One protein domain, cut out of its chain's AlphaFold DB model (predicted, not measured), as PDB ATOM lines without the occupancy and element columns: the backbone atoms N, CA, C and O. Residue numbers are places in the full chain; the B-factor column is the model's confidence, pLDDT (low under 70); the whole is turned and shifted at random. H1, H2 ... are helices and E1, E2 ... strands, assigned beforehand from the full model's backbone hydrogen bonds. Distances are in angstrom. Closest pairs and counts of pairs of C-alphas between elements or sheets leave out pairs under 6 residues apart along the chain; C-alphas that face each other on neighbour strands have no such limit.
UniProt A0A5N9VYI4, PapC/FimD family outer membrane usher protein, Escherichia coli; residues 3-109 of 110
ATOM      1  N   ALA A   3     113.282 108.371 114.762       92.06
ATOM      2  CA  ALA A   3     113.628 108.231 116.166       92.06
ATOM      3  C   ALA A   3     113.787 109.634 116.752       92.06
ATOM      4  O   ALA A   3     114.448 110.484 116.159       92.06
ATOM      5  N   GLY A   4     113.154 109.869 117.894       91.00
ATOM      6  CA  GLY A   4     113.179 111.135 118.605       91.00
ATOM      7  C   GLY A   4     113.483 110.908 120.075       91.00
ATOM      8  O   GLY A   4     112.982 109.962 120.685       91.00
ATOM      9  N   TYR A   5     114.295 111.797 120.634       91.88
ATOM     10  CA  TYR A   5     114.610 111.832 122.053       91.88
ATOM     11  C   TYR A   5     114.426 113.251 122.581       91.88
ATOM     12  O   TYR A   5     114.866 114.214 121.951       91.88
ATOM     13  N   ARG A   6     113.779 113.376 123.740       90.25
ATOM     14  CA  ARG A   6     113.656 114.631 124.478       90.25
ATOM     15  C   ARG A   6     113.900 114.379 125.957       90.25
ATOM     16  O   ARG A   6     113.313 113.469 126.534       90.25
ATOM     17  N   PHE A   7     114.706 115.238 126.563       90.62
ATOM     18  CA  PHE A   7     114.878 115.329 128.006       90.62
ATOM     19  C   PHE A   7     114.297 116.653 128.501       90.62
ATOM     20  O   PHE A   7     114.497 117.688 127.864       90.62
ATOM     21  N   SER A   8     113.599 116.609 129.631       88.25
ATOM     22  CA  SER A   8     113.024 117.777 130.291       88.25
ATOM     23  C   SER A   8     113.417 117.780 131.765       88.25
ATOM     24  O   SER A   8     113.238 116.802 132.497       88.25
ATOM     25  N   GLU A   9     113.946 118.910 132.224       87.25
ATOM     26  CA  GLU A   9     114.275 119.093 133.634       87.25
ATOM     27  C   GLU A   9     113.023 119.090 134.511       87.25
ATOM     28  O   GLU A   9     111.931 119.461 134.083       87.25
ATOM     29  N   ARG A  10     113.188 118.755 135.795       82.25
ATOM     30  CA  ARG A  10     112.066 118.687 136.738       82.25
ATOM     31  C   ARG A  10     111.300 120.003 136.858       82.25
ATOM     32  O   ARG A  10     110.123 119.949 137.171       82.25
ATOM     33  N   ASN A  11     111.918 121.166 136.664       83.56
ATOM     34  CA  ASN A  11     111.234 122.464 136.767       83.56
ATOM     35  C   ASN A  11     110.802 123.043 135.414       83.56
ATOM     36  O   ASN A  11     110.191 124.109 135.387       83.56
ATOM     37  N   TYR A  12     111.089 122.349 134.311       85.50
ATOM     38  CA  TYR A  12     110.588 122.736 133.004       85.50
ATOM     39  C   TYR A  12     109.069 122.538 132.954       85.50
ATOM     40  O   TYR A  12     108.556 121.499 133.373       85.50
ATOM     41  N   MET A  13     108.355 123.539 132.444       85.19
ATOM     42  CA  MET A  13     106.909 123.489 132.265       85.19
ATOM     43  C   MET A  13     106.549 123.896 130.846       85.19
ATOM     44  O   MET A  13     106.997 124.929 130.348       85.19
ATOM     45  N   THR A  14     105.699 123.103 130.202       86.31
ATOM     46  CA  THR A  14     105.009 123.548 128.992       86.31
ATOM     47  C   THR A  14     103.961 124.604 129.352       86.31
ATOM     48  O   THR A  14     103.536 124.718 130.504       86.31
ATOM     49  N   MET A  15     103.506 125.380 128.366       87.88
ATOM     50  CA  MET A  15     102.475 126.401 128.590       87.88
ATOM     51  C   MET A  15     101.195 125.812 129.209       87.88
ATOM     52  O   MET A  15     100.600 126.418 130.096       87.88
ATOM     53  N   ASP A  16     100.809 124.603 128.791       87.00
ATOM     54  CA  ASP A  16      99.652 123.894 129.342       87.00
ATOM     55  C   ASP A  16      99.851 123.528 130.825       87.00
ATOM     56  O   ASP A  16      98.993 123.808 131.664       87.00
ATOM     57  N   GLN A  17     101.031 123.006 131.181       85.62
ATOM     58  CA  GLN A  17     101.389 122.719 132.575       85.62
ATOM     59  C   GLN A  17     101.399 123.987 133.434       85.62
ATOM     60  O   GLN A  17     100.921 123.958 134.566       85.62
ATOM     61  N   TYR A  18     101.888 125.111 132.905       86.25
ATOM     62  CA  TYR A  18     101.869 126.385 133.622       86.25
ATOM     63  C   TYR A  18     100.439 126.875 133.897       86.25
ATOM     64  O   TYR A  18     100.132 127.290 135.017       86.25
ATOM     65  N   LEU A  19      99.542 126.801 132.907       90.12
ATOM     66  CA  LEU A  19      98.137 127.179 133.087       90.12
ATOM     67  C   LEU A  19      97.440 126.275 134.113       90.12
ATOM     68  O   LEU A  19      96.736 126.779 134.989       90.12
ATOM     69  N   ASN A  20      97.671 124.962 134.066       88.31
ATOM     70  CA  ASN A  20      97.115 124.028 135.048       88.31
ATOM     71  C   ASN A  20      97.668 124.276 136.461       88.31
ATOM     72  O   ASN A  20      96.894 124.340 137.418       88.31
ATOM     73  N   ALA A  21      98.969 124.527 136.601       87.50
ATOM     74  CA  ALA A  21      99.574 124.878 137.882       87.50
ATOM     75  C   ALA A  21      98.988 126.180 138.453       87.50
ATOM     76  O   ALA A  21      98.656 126.248 139.634       87.50
ATOM     77  N   ARG A  22      98.805 127.205 137.610       88.81
ATOM     78  CA  ARG A  22      98.308 128.523 138.031       88.81
ATOM     79  C   ARG A  22      96.815 128.541 138.353       88.81
ATOM     80  O   ARG A  22      96.419 129.180 139.322       88.81
ATOM     81  N   TYR A  23      95.989 127.903 137.526       92.00
ATOM     82  CA  TYR A  23      94.527 128.027 137.600       92.00
ATOM     83  C   TYR A  23      93.830 126.807 138.207       92.00
ATOM     84  O   TYR A  23      92.676 126.914 138.613       92.00
ATOM     85  N   ARG A  24      94.501 125.651 138.272       88.12
ATOM     86  CA  ARG A  24      93.950 124.400 138.823       88.12
ATOM     87  C   ARG A  24      94.766 123.836 139.986       88.12
ATOM     88  O   ARG A  24      94.386 122.804 140.529       88.12
ATOM     89  N   ASN A  25      95.852 124.514 140.380       84.62
ATOM     90  CA  ASN A  25      96.787 124.069 141.419       84.62
ATOM     91  C   ASN A  25      97.340 122.651 141.158       84.62
ATOM     92  O   ASN A  25      97.646 121.910 142.092       84.62
ATOM     93  N   ASP A  26      97.430 122.263 139.880       81.50
ATOM     94  CA  ASP A  26      97.893 120.944 139.458       81.50
ATOM     95  C   ASP A  26      99.346 121.027 138.979       81.50
ATOM     96  O   ASP A  26      99.650 121.618 137.944       81.50
ATOM     97  N   PHE A  27     100.253 120.439 139.758       78.69
ATOM     98  CA  PHE A  27     101.689 120.381 139.461       78.69
ATOM     99  C   PHE A  27     102.130 119.021 138.916       78.69
ATOM    100  O   PHE A  27     103.335 118.744 138.871       78.69
ATOM    101  N   THR A  28     101.172 118.161 138.571       76.88
ATOM    102  CA  THR A  28     101.440 116.778 138.201       76.88
ATOM    103  C   THR A  28     101.702 116.601 136.703       76.88
ATOM    104  O   THR A  28     101.373 117.454 135.882       76.88
ATOM    105  N   GLY A  29     102.315 115.476 136.328       72.75
ATOM    106  CA  GLY A  29     102.616 115.149 134.933       72.75
ATOM    107  C   GLY A  29     103.902 115.795 134.423       72.75
ATOM    108  O   GLY A  29     103.985 116.155 133.250       72.75
ATOM    109  N   ARG A  30     104.914 115.939 135.287       82.06
ATOM    110  CA  ARG A  30     106.223 116.471 134.902       82.06
ATOM    111  C   ARG A  30     107.004 115.406 134.148       82.06
ATOM    112  O   ARG A  30     107.505 114.444 134.730       82.06
ATOM    113  N   GLU A  31     107.087 115.573 132.839       82.25
ATOM    114  CA  GLU A  31     107.816 114.667 131.958       82.25
ATOM    115  C   GLU A  31     109.318 114.726 132.249       82.25
ATOM    116  O   GLU A  31     109.874 115.809 132.436       82.25
ATOM    117  N   LYS A  32     109.973 113.565 132.293       86.25
ATOM    118  CA  LYS A  32     111.418 113.460 132.504       86.25
ATOM    119  C   LYS A  32     112.142 113.239 131.187       86.25
ATOM    120  O   LYS A  32     112.963 114.046 130.767       86.25
ATOM    121  N   GLU A  33     111.812 112.140 130.530       88.06
ATOM    122  CA  GLU A  33     112.381 111.758 129.247       88.06
ATOM    123  C   GLU A  33     111.251 111.287 128.339       88.06
ATOM    124  O   GLU A  33     110.216 110.811 128.803       88.06
ATOM    125  N   LEU A  34     111.446 111.434 127.037       88.00
ATOM    126  CA  LEU A  34     110.558 110.918 126.013       88.00
ATOM    127  C   LEU A  34     111.420 110.306 124.915       88.00
ATOM    128  O   LEU A  34     112.194 111.008 124.264       88.00
ATOM    129  N   TYR A  35     111.257 109.007 124.699       90.62
ATOM    130  CA  TYR A  35     111.869 108.279 123.596       90.62
ATOM    131  C   TYR A  35     110.758 107.794 122.686       90.62
ATOM    132  O   TYR A  35     109.887 107.043 123.115       90.62
ATOM    133  N   THR A  36     110.789 108.206 121.427       92.69
ATOM    134  CA  THR A  36     109.840 107.743 120.420       92.69
ATOM    135  C   THR A  36     110.591 107.138 119.250       92.69
ATOM    136  O   THR A  36     111.543 107.715 118.731       92.69
ATOM    137  N   VAL A  37     110.178 105.948 118.835       93.50
ATOM    138  CA  VAL A  37     110.734 105.240 117.687       93.50
ATOM    139  C   VAL A  37     109.571 104.798 116.821       93.50
ATOM    140  O   VAL A  37     108.644 104.146 117.288       93.50
ATOM    141  N   THR A  38     109.604 105.164 115.547       94.12
ATOM    142  CA  THR A  38     108.598 104.766 114.566       94.12
ATOM    143  C   THR A  38     109.293 104.205 113.331       94.12
ATOM    144  O   THR A  38     110.049 104.889 112.640       94.12
ATOM    145  N   LEU A  39     109.031 102.942 113.021       94.31
ATOM    146  CA  LEU A  39     109.487 102.261 111.818       94.31
ATOM    147  C   LEU A  39     108.260 101.929 110.986       94.31
ATOM    148  O   LEU A  39     107.390 101.217 111.451       94.31
ATOM    149  N   ASN A  40     108.215 102.407 109.753       93.56
ATOM    150  CA  ASN A  40     107.252 101.947 108.762       93.56
ATOM    151  C   ASN A  40     108.086 101.580 107.544       93.56
ATOM    152  O   ASN A  40     108.743 102.454 106.967       93.56
ATOM    153  N   LYS A  41     108.161 100.289 107.231       92.38
ATOM    154  CA  LYS A  41     108.953  99.772 106.117       92.38
ATOM    155  C   LYS A  41     108.112  98.799 105.312       92.38
ATOM    156  O   LYS A  41     107.603  97.819 105.847       92.38
ATOM    157  N   ASN A  42     107.994  99.090 104.024       92.19
ATOM    158  CA  ASN A  42     107.380  98.201 103.057       92.19
ATOM    159  C   ASN A  42     108.484  97.463 102.293       92.19
ATOM    160  O   ASN A  42     109.446  98.083 101.841       92.19
ATOM    161  N   PHE A  43     108.354  96.149 102.193       91.12
ATOM    162  CA  PHE A  43     109.222  95.259 101.441       91.12
ATOM    163  C   PHE A  43     108.442  94.776 100.222       91.12
ATOM    164  O   PHE A  43     107.625  93.860 100.327       91.12
ATOM    165  N   GLU A  44     108.691  95.393  99.067       86.56
ATOM    166  CA  GLU A  44     108.023  95.027  97.813       86.56
ATOM    167  C   GLU A  44     108.388  93.604  97.375       86.56
ATOM    168  O   GLU A  44     107.491  92.824  97.060       86.56
ATOM    169  N   ASP A  45     109.665  93.220  97.488       85.69
ATOM    170  CA  ASP A  45     110.154  91.887  97.102       85.69
ATOM    171  C   ASP A  45     109.416  90.750  97.821       85.69
ATOM    172  O   ASP A  45     109.189  89.678  97.265       85.69
ATOM    173  N   TRP A  46     109.055  90.964  99.089       83.19
ATOM    174  CA  TRP A  46     108.412  89.953  99.937       83.19
ATOM    175  C   TRP A  46     106.917  90.216 100.143       83.19
ATOM    176  O   TRP A  46     106.281  89.494 100.921       83.19
ATOM    177  N   LYS A  47     106.370  91.241  99.467       88.69
ATOM    178  CA  LYS A  47     105.005  91.760  99.640       88.69
ATOM    179  C   LYS A  47     104.630  91.901 101.124       88.69
ATOM    180  O   LYS A  47     103.567  91.444 101.555       88.69
ATOM    181  N   ALA A  48     105.533  92.466 101.925       90.44
ATOM    182  CA  ALA A  48     105.392  92.545 103.376       90.44
ATOM    183  C   ALA A  48     105.570  93.975 103.891       90.44
ATOM    184  O   ALA A  48     106.562  94.629 103.596       90.44
ATOM    185  N   SER A  49     104.658  94.429 104.740       92.12
ATOM    186  CA  SER A  49     104.707  95.727 105.406       92.12
ATOM    187  C   SER A  49     104.910  95.531 106.898       92.12
ATOM    188  O   SER A  49     104.131  94.839 107.551       92.12
ATOM    189  N   VAL A  50     105.936  96.170 107.448       93.81
ATOM    190  CA  VAL A  50     106.243  96.161 108.879       93.81
ATOM    191  C   VAL A  50     106.082  97.572 109.420       93.81
ATOM    192  O   VAL A  50     106.751  98.497 108.957       93.81
ATOM    193  N   ASN A  51     105.235  97.723 110.432       94.44
ATOM    194  CA  ASN A  51     105.075  98.959 111.180       94.44
ATOM    195  C   ASN A  51     105.354  98.695 112.661       94.44
ATOM    196  O   ASN A  51     104.724  97.838 113.276       94.44
ATOM    197  N   LEU A  52     106.289  99.434 113.237       93.81
ATOM    198  CA  LEU A  52     106.621  99.432 114.653       93.81
ATOM    199  C   LEU A  52     106.494 100.864 115.158       93.81
ATOM    200  O   LEU A  52     107.070 101.785 114.584       93.81
ATOM    201  N   GLN A  53     105.811 101.043 116.271       93.75
ATOM    202  CA  GLN A  53     105.781 102.285 117.010       93.75
ATOM    203  C   GLN A  53     106.079 101.980 118.468       93.75
ATOM    204  O   GLN A  53     105.476 101.090 119.054       93.75
ATOM    205  N   TYR A  54     107.031 102.694 119.039       92.06
ATOM    206  CA  TYR A  54     107.457 102.560 120.421       92.06
ATOM    207  C   TYR A  54     107.561 103.954 121.025       92.06
ATOM    208  O   TYR A  54     108.114 104.864 120.409       92.06
ATOM    209  N   SER A  55     107.009 104.128 122.216       91.06
ATOM    210  CA  SER A  55     107.040 105.373 122.964       91.06
ATOM    211  C   SER A  55     107.260 105.061 124.437       91.06
ATOM    212  O   SER A  55     106.452 104.376 125.060       91.06
ATOM    213  N   HIS A  56     108.349 105.582 124.987       89.88
ATOM    214  CA  HIS A  56     108.727 105.454 126.387       89.88
ATOM    215  C   HIS A  56     108.762 106.838 127.013       89.88
ATOM    216  O   HIS A  56     109.528 107.698 126.573       89.88
ATOM    217  N   GLN A  57     107.934 107.057 128.028       88.19
ATOM    218  CA  GLN A  57     107.791 108.355 128.670       88.19
ATOM    219  C   GLN A  57     107.793 108.219 130.196       88.19
ATOM    220  O   GLN A  57     106.740 108.012 130.811       88.19
ATOM    221  N   PRO A  58     108.966 108.307 130.839       87.38
ATOM    222  CA  PRO A  58     109.065 108.450 132.282       87.38
ATOM    223  C   PRO A  58     108.659 109.850 132.749       87.38
ATOM    224  O   PRO A  58     108.919 110.863 132.096       87.38
ATOM    225  N   TYR A  59     108.069 109.897 133.938       85.56
ATOM    226  CA  TYR A  59     107.696 111.125 134.633       85.56
ATOM    227  C   TYR A  59     108.490 111.244 135.937       85.56
ATOM    228  O   TYR A  59     108.947 110.246 136.493       85.56
ATOM    229  N   TRP A  60     108.656 112.467 136.437       85.88
ATOM    230  CA  TRP A  60     109.322 112.722 137.719       85.88
ATOM    231  C   TRP A  60     108.440 112.387 138.925       85.88
ATOM    232  O   TRP A  60     108.943 112.027 139.986       85.88
ATOM    233  N   ASP A  61     107.132 112.555 138.771       80.44
ATOM    234  CA  ASP A  61     106.124 112.514 139.833       80.44
ATOM    235  C   ASP A  61     105.093 111.388 139.643       80.44
ATOM    236  O   ASP A  61     104.243 111.164 140.504       80.44
ATOM    237  N   ARG A  62     105.164 110.658 138.522       77.88
ATOM    238  CA  ARG A  62     104.250 109.566 138.162       77.88
ATOM    239  C   ARG A  62     105.017 108.362 137.618       77.88
ATOM    240  O   ARG A  62     106.192 108.451 137.276       77.88
ATOM    241  N   ARG A  63     104.337 107.215 137.534       80.19
ATOM    242  CA  ARG A  63     104.900 106.003 136.925       80.19
ATOM    243  C   ARG A  63     105.182 106.230 135.441       80.19
ATOM    244  O   ARG A  63     104.425 106.913 134.758       80.19
ATOM    245  N   THR A  64     106.244 105.597 134.957       82.81
ATOM    246  CA  THR A  64     106.620 105.588 133.542       82.81
ATOM    247  C   THR A  64     105.488 105.066 132.674       82.81
ATOM    248  O   THR A  64     104.830 104.098 133.051       82.81
ATOM    249  N   SER A  65     105.253 105.698 131.527       84.94
ATOM    250  CA  SER A  65     104.276 105.255 130.541       84.94
ATOM    251  C   SER A  65     104.980 104.634 129.346       84.94
ATOM    252  O   SER A  65     105.800 105.284 128.701       84.94
ATOM    253  N   ASP A  66     104.626 103.387 129.055       87.88
ATOM    254  CA  ASP A  66     105.188 102.599 127.967       87.88
ATOM    255  C   ASP A  66     104.079 102.272 126.985       87.88
ATOM    256  O   ASP A  66     103.025 101.757 127.368       87.88
ATOM    257  N   TYR A  67     104.316 102.570 125.717       88.38
ATOM    258  CA  TYR A  67     103.411 102.232 124.636       88.38
ATOM    259  C   TYR A  67     104.206 101.624 123.495       88.38
ATOM    260  O   TYR A  67     105.188 102.207 123.035       88.38
ATOM    261  N   TYR A  68     103.775 100.462 123.017       91.50
ATOM    262  CA  TYR A  68     104.342  99.888 121.810       91.50
ATOM    263  C   TYR A  68     103.277  99.216 120.967       91.50
ATOM    264  O   TYR A  68     102.387  98.561 121.491       91.50
ATOM    265  N   THR A  69     103.399  99.350 119.656       93.50
ATOM    266  CA  THR A  69     102.543  98.701 118.674       93.50
ATOM    267  C   THR A  69     103.420  98.181 117.552       93.50
ATOM    268  O   THR A  69     104.143  98.934 116.907       93.50
ATOM    269  N   LEU A  70     103.355  96.884 117.315       94.00
ATOM    270  CA  LEU A  70     103.984  96.196 116.203       94.00
ATOM    271  C   LEU A  70     102.874  95.657 115.308       94.00
ATOM    272  O   LEU A  70     101.925  95.048 115.785       94.00
ATOM    273  N   SER A  71     102.996  95.846 114.005       94.38
ATOM    274  CA  SER A  71     102.163  95.178 113.020       94.38
ATOM    275  C   SER A  71     103.007  94.735 111.839       94.38
ATOM    276  O   SER A  71     103.868  95.464 111.352       94.38
ATOM    277  N   VAL A  72     102.765  93.514 111.396       93.56
ATOM    278  CA  VAL A  72     103.403  92.902 110.244       93.56
ATOM    279  C   VAL A  72     102.297  92.350 109.374       93.56
ATOM    280  O   VAL A  72     101.560  91.461 109.787       93.56
ATOM    281  N   ASN A  73     102.191  92.879 108.167       93.12
ATOM    282  CA  ASN A  73     101.251  92.415 107.166       93.12
ATOM    283  C   ASN A  73     102.043  91.803 106.026       93.12
ATOM    284  O   ASN A  73     102.974  92.424 105.526       93.12
ATOM    285  N   ARG A  74     101.685  90.600 105.603       91.12
ATOM    286  CA  ARG A  74     102.314  89.922 104.478       91.12
ATOM    287  C   ARG A  74     101.251  89.367 103.553       91.12
ATOM    288  O   ARG A  74     100.290  88.748 104.006       91.12
ATOM    289  N   TYR A  75     101.477  89.552 102.262       89.69
ATOM    290  CA  TYR A  75     100.673  88.957 101.210       89.69
ATOM    291  C   TYR A  75     101.445  87.805 100.580       89.69
ATOM    292  O   TYR A  75     102.618  87.949 100.234       89.69
ATOM    293  N   PHE A  76     100.802  86.653 100.442       85.94
ATOM    294  CA  PHE A  76     101.394  85.496  99.785       85.94
ATOM    295  C   PHE A  76     100.372  84.777  98.913       85.94
ATOM    296  O   PHE A  76      99.163  84.858  99.123       85.94
ATOM    297  N   ASP A  77     100.894  84.074  97.919       85.12
ATOM    298  CA  ASP A  77     100.122  83.250  97.004       85.12
ATOM    299  C   ASP A  77     100.368  81.788  97.407       85.12
ATOM    300  O   ASP A  77     101.520  81.353  97.469       85.12
ATOM    301  N   ALA A  78      99.313  81.043  97.751       75.50
ATOM    302  CA  ALA A  78      99.421  79.633  98.129       75.50
ATOM    303  C   ALA A  78      98.310  78.806  97.468       75.50
ATOM    304  O   ALA A  78      97.132  79.159  97.521       75.50
ATOM    305  N   PHE A  79      98.691  77.667  96.881       75.00
ATOM    306  CA  PHE A  79      97.801  76.802  96.095       75.00
ATOM    307  C   PHE A  79      97.098  77.567  94.953       75.00
ATOM    308  O   PHE A  79      97.747  78.299  94.209       75.00
ATOM    309  N   SER A  80      95.783  77.381  94.798       75.75
ATOM    310  CA  SER A  80      94.942  78.071  93.811       75.75
ATOM    311  C   SER A  80      94.480  79.459  94.268       75.75
ATOM    312  O   SER A  80      93.858  80.171  93.482       75.75
ATOM    313  N   PHE A  81      94.767  79.854  95.514       71.56
ATOM    314  CA  PHE A  81      94.337  81.134  96.076       71.56
ATOM    315  C   PHE A  81      95.466  82.161  95.969       71.56
ATOM    316  O   PHE A  81      96.535  82.028  96.570       71.56
ATOM    317  N   LYS A  82      95.218  83.200  95.169       77.06
ATOM    318  CA  LYS A  82      96.114  84.353  95.014       77.06
ATOM    319  C   LYS A  82      95.733  85.430  96.027       77.06
ATOM    320  O   LYS A  82      94.554  85.582  96.318       77.06
ATOM    321  N   ASN A  83      96.698  86.211  96.506       80.56
ATOM    322  CA  ASN A  83      96.505  87.351  97.414       80.56
ATOM    323  C   ASN A  83      95.965  87.005  98.815       80.56
ATOM    324  O   ASN A  83      95.150  87.748  99.367       80.56
ATOM    325  N   ILE A  84      96.445  85.924  99.432       87.25
ATOM    326  CA  ILE A  84      96.162  85.672 100.850       87.25
ATOM    327  C   ILE A  84      96.879  86.737 101.681       87.25
ATOM    328  O   ILE A  84      98.092  86.919 101.558       87.25
ATOM    329  N   ALA A  85      96.135  87.441 102.533       88.94
ATOM    330  CA  ALA A  85      96.670  88.462 103.424       88.94
ATOM    331  C   ALA A  85      96.738  87.931 104.857       88.94
ATOM    332  O   ALA A  85      95.714  87.607 105.459       88.94
ATOM    333  N   LEU A  86      97.943  87.885 105.419       91.56
ATOM    334  CA  LEU A  86      98.183  87.593 106.828       91.56
ATOM    335  C   LEU A  86      98.680  88.863 107.512       91.56
ATOM    336  O   LEU A  86      99.752  89.369 107.191       91.56
ATOM    337  N   GLY A  87      97.904  89.367 108.460       93.56
ATOM    338  CA  GLY A  87      98.276  90.479 109.321       93.56
ATOM    339  C   GLY A  87      98.415  90.013 110.757       93.56
ATOM    340  O   GLY A  87      97.496  89.416 111.306       93.56
ATOM    341  N   ILE A  88      99.549  90.292 111.378       94.56
ATOM    342  CA  ILE A  88      99.772  90.076 112.805       94.56
ATOM    343  C   ILE A  88     100.024  91.443 113.413       94.56
ATOM    344  O   ILE A  88     100.896  92.170 112.945       94.56
ATOM    345  N   SER A  89      99.290  91.798 114.456       94.25
ATOM    346  CA  SER A  89      99.563  92.990 115.242       94.25
ATOM    347  C   SER A  89      99.612  92.662 116.723       94.25
ATOM    348  O   SER A  89      98.875  91.823 117.224       94.25
ATOM    349  N   ALA A  90     100.514  93.313 117.432       94.31
ATOM    350  CA  ALA A  90     100.621  93.257 118.872       94.31
ATOM    351  C   ALA A  90     100.763  94.684 119.378       94.31
ATOM    352  O   ALA A  90     101.534  95.466 118.826       94.31
ATOM    353  N   SER A  91     100.030  95.036 120.418       93.19
ATOM    354  CA  SER A  91     100.134  96.331 121.063       93.19
ATOM    355  C   SER A  91     100.115  96.177 122.573       93.19
ATOM    356  O   SER A  91      99.410  95.335 123.125       93.19
ATOM    357  N   ARG A  92     100.893  97.016 123.246       90.31
ATOM    358  CA  ARG A  92     100.787  97.268 124.675       90.31
ATOM    359  C   ARG A  92     100.353  98.700 124.869       90.31
ATOM    360  O   ARG A  92     100.978  99.630 124.357       90.31
ATOM    361  N   SER A  93      99.298  98.867 125.648       85.62
ATOM    362  CA  SER A  93      98.818 100.169 126.089       85.62
ATOM    363  C   SER A  93      98.712 100.194 127.604       85.62
ATOM    364  O   SER A  93      98.372  99.187 128.223       85.62
ATOM    365  N   LYS A  94      98.982 101.347 128.214       79.06
ATOM    366  CA  LYS A  94      98.641 101.573 129.618       79.06
ATOM    367  C   LYS A  94      97.248 102.161 129.717       79.06
ATOM    368  O   LYS A  94      97.013 103.284 129.280       79.06
ATOM    369  N   TYR A  95      96.343 101.418 130.341       60.47
ATOM    370  CA  TYR A  95      94.998 101.878 130.663       60.47
ATOM    371  C   TYR A  95      94.810 101.812 132.180       60.47
ATOM    372  O   TYR A  95      95.014 100.762 132.784       60.47
ATOM    373  N   LEU A  96      94.466 102.939 132.818       59.94
ATOM    374  CA  LEU A  96      94.238 103.023 134.273       59.94
ATOM    375  C   LEU A  96      95.376 102.408 135.117       59.94
ATOM    376  O   LEU A  96      95.140 101.643 136.049       59.94
ATOM    377  N   ASN A  97      96.631 102.747 134.799       66.69
ATOM    378  CA  ASN A  97      97.815 102.262 135.525       66.69
ATOM    379  C   ASN A  97      98.058 100.739 135.419       66.69
ATOM    380  O   ASN A  97      98.892 100.200 136.150       66.69
ATOM    381  N   ARG A  98      97.350 100.054 134.510       75.31
ATOM    382  CA  ARG A  98      97.514  98.636 134.189       75.31
ATOM    383  C   ARG A  98      98.030  98.480 132.764       75.31
ATOM    384  O   ARG A  98      97.540  99.139 131.846       75.31
ATOM    385  N   ASP A  99      99.012  97.604 132.601       82.75
ATOM    386  CA  ASP A  99      99.498  97.202 131.286       82.75
ATOM    387  C   ASP A  99      98.449  96.295 130.638       82.75
ATOM    388  O   ASP A  99      98.039  95.291 131.224       82.75
ATOM    389  N   ASN A 100      97.977  96.682 129.457       86.31
ATOM    390  CA  ASN A 100      97.085  95.884 128.635       86.31
ATOM    391  C   ASN A 100      97.826  95.465 127.367       86.31
ATOM    392  O   ASN A 100      98.135  96.303 126.515       86.31
ATOM    393  N   ASP A 101      98.087  94.168 127.275       89.81
ATOM    394  CA  ASP A 101      98.681  93.518 126.119       89.81
ATOM    395  C   ASP A 101      97.579  92.969 125.225       89.81
ATOM    396  O   ASP A 101      96.700  92.230 125.662       89.81
ATOM    397  N   SER A 102      97.614  93.335 123.953       91.69
ATOM    398  CA  SER A 102      96.670  92.865 122.952       91.69
ATOM    399  C   SER A 102      97.437  92.346 121.752       91.69
ATOM    400  O   SER A 102      98.363  92.985 121.264       91.69
ATOM    401  N   ALA A 103      97.051  91.175 121.268       94.00
ATOM    402  CA  ALA A 103      97.589  90.602 120.049       94.00
ATOM    403  C   ALA A 103      96.426  90.197 119.152       94.00
ATOM    404  O   ALA A 103      95.435  89.634 119.610       94.00
ATOM    405  N   PHE A 104      96.559  90.494 117.869       93.94
ATOM    406  CA  PHE A 104      95.578  90.195 116.848       93.94
ATOM    407  C   PHE A 104      96.271  89.498 115.694       93.94
ATOM    408  O   PHE A 104      97.334  89.906 115.227       93.94
ATOM    409  N   VAL A 105      95.630  88.444 115.215       94.50
ATOM    410  CA  VAL A 105      96.027  87.756 113.997       94.50
ATOM    411  C   VAL A 105      94.829  87.787 113.071       94.50
ATOM    412  O   VAL A 105      93.725  87.397 113.444       94.50
ATOM    413  N   ARG A 106      95.047  88.286 111.862       92.94
ATOM    414  CA  ARG A 106      94.053  88.370 110.806       92.94
ATOM    415  C   ARG A 106      94.554  87.584 109.610       92.94
ATOM    416  O   ARG A 106      95.615  87.878 109.073       92.94
ATOM    417  N   LEU A 107      93.748  86.630 109.173       90.81
ATOM    418  CA  LEU A 107      93.914  85.952 107.899       90.81
ATOM    419  C   LEU A 107      92.735  86.342 107.009       90.81
ATOM    420  O   LEU A 107      91.587  86.266 107.440       90.81
ATOM    421  N   SER A 108      93.016  86.793 105.792       88.38
ATOM    422  CA  SER A 108      92.008  87.120 104.787       88.38
ATOM    423  C   SER A 108      92.343  86.368 103.510       88.38
ATOM    424  O   SER A 108      93.424  86.552 102.952       88.38
ATOM    425  N   VAL A 109      91.411  85.534 103.060       86.25
ATOM    426  CA  VAL A 109      91.491  84.815 101.787       86.25
ATOM    427  C   VAL A 109      90.431  85.426 100.864       86.25
ATOM    428  O   VAL A 109      89.298  85.589 101.324       86.25
TER     429      VAL A 109
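Overview. This is residues 3 to 109 of the 110 residues of the protein "PapC/FimD family outer membrane usher protein" of Escherichia coli (UniProt A0A5N9VYI4). The domain is one long antiparallel sheet of six strands laid side by side, with both faces bare, and a single short helix, H1, set off beyond one end of the strands. The long strands run with the longest axis, and the tight turn between E4 and E5 lies at the end away from H1. The printed part has 107 residues, with one named helix and six named strands in the order E1, H1, E2, E3, E4, E5, E6; the sheet's order is E1, E2, E3, E4, E5, E6, and the class is mostly strand. The whole is only just extended, close to loose, with a radius of gyration of the C-alphas of 20.0 A, and its outline is a rod of 67 by 26 by 19 A.

Arrangement. E1, residues 3 to 7, is an edge strand, antiparallel to E2, residues 33 to 43, at 177 degrees; N 4 and O 36 are 2.8 A apart, within hydrogen-bond range. Between them in the chain comes H1, residues 15 to 24, which is not on the sheet, with 0 pairs of C-alphas within 10 A. In H1 every O i to N i+4 pair is within hydrogen-bond range. E2 forms a hairpin with E3, residues 48 to 57, at 179 degrees, with N 39 and O 52 at 2.8 A. E3 forms a hairpin with E4, residues 65 to 78, at 176 degrees, with N 53 and O 69 at 2.8 A. E4 forms a hairpin with E5, residues 81 to 95, at 173 degrees; the C-alphas of Ser 71 and Ser 89 face each other at 4.1 A, and N 72 and O 88 are 2.8 A apart. E5 forms a hairpin with the other edge strand, E6, residues 98 to 108, at 173 degrees, with N 104 and O 89 at 2.7 A. E2 to E6 make a meander, each strand the antiparallel neighbour of the one before. H1 is apart from E3, E4, E5 and E6.

Along the chain. E1 begins at C-alpha 3 (113.628, 108.231, 116.166) and is 13.9 A long. H1 begins at C-alpha 15 (102.475, 126.401, 128.590) and is 13.5 A long. E2 measures 32.5 A, E3 29.9 A, E4 41.6 A and E5 40.3 A. E6 measures 32.1 A and ends at C-alpha 108 (92.008, 87.120, 104.787).

Size, cuts and confidence. The two C-alphas farthest apart, those of Arg 22 and Ser 80, are 67.2 A apart. The sheet is twisted, its C-alphas lying up to 4.5 A off its best plane. The printed part has no cut, and no link is long. The mean pLDDT of the printed part is 87.0, and residues 95 to 97 are under 70.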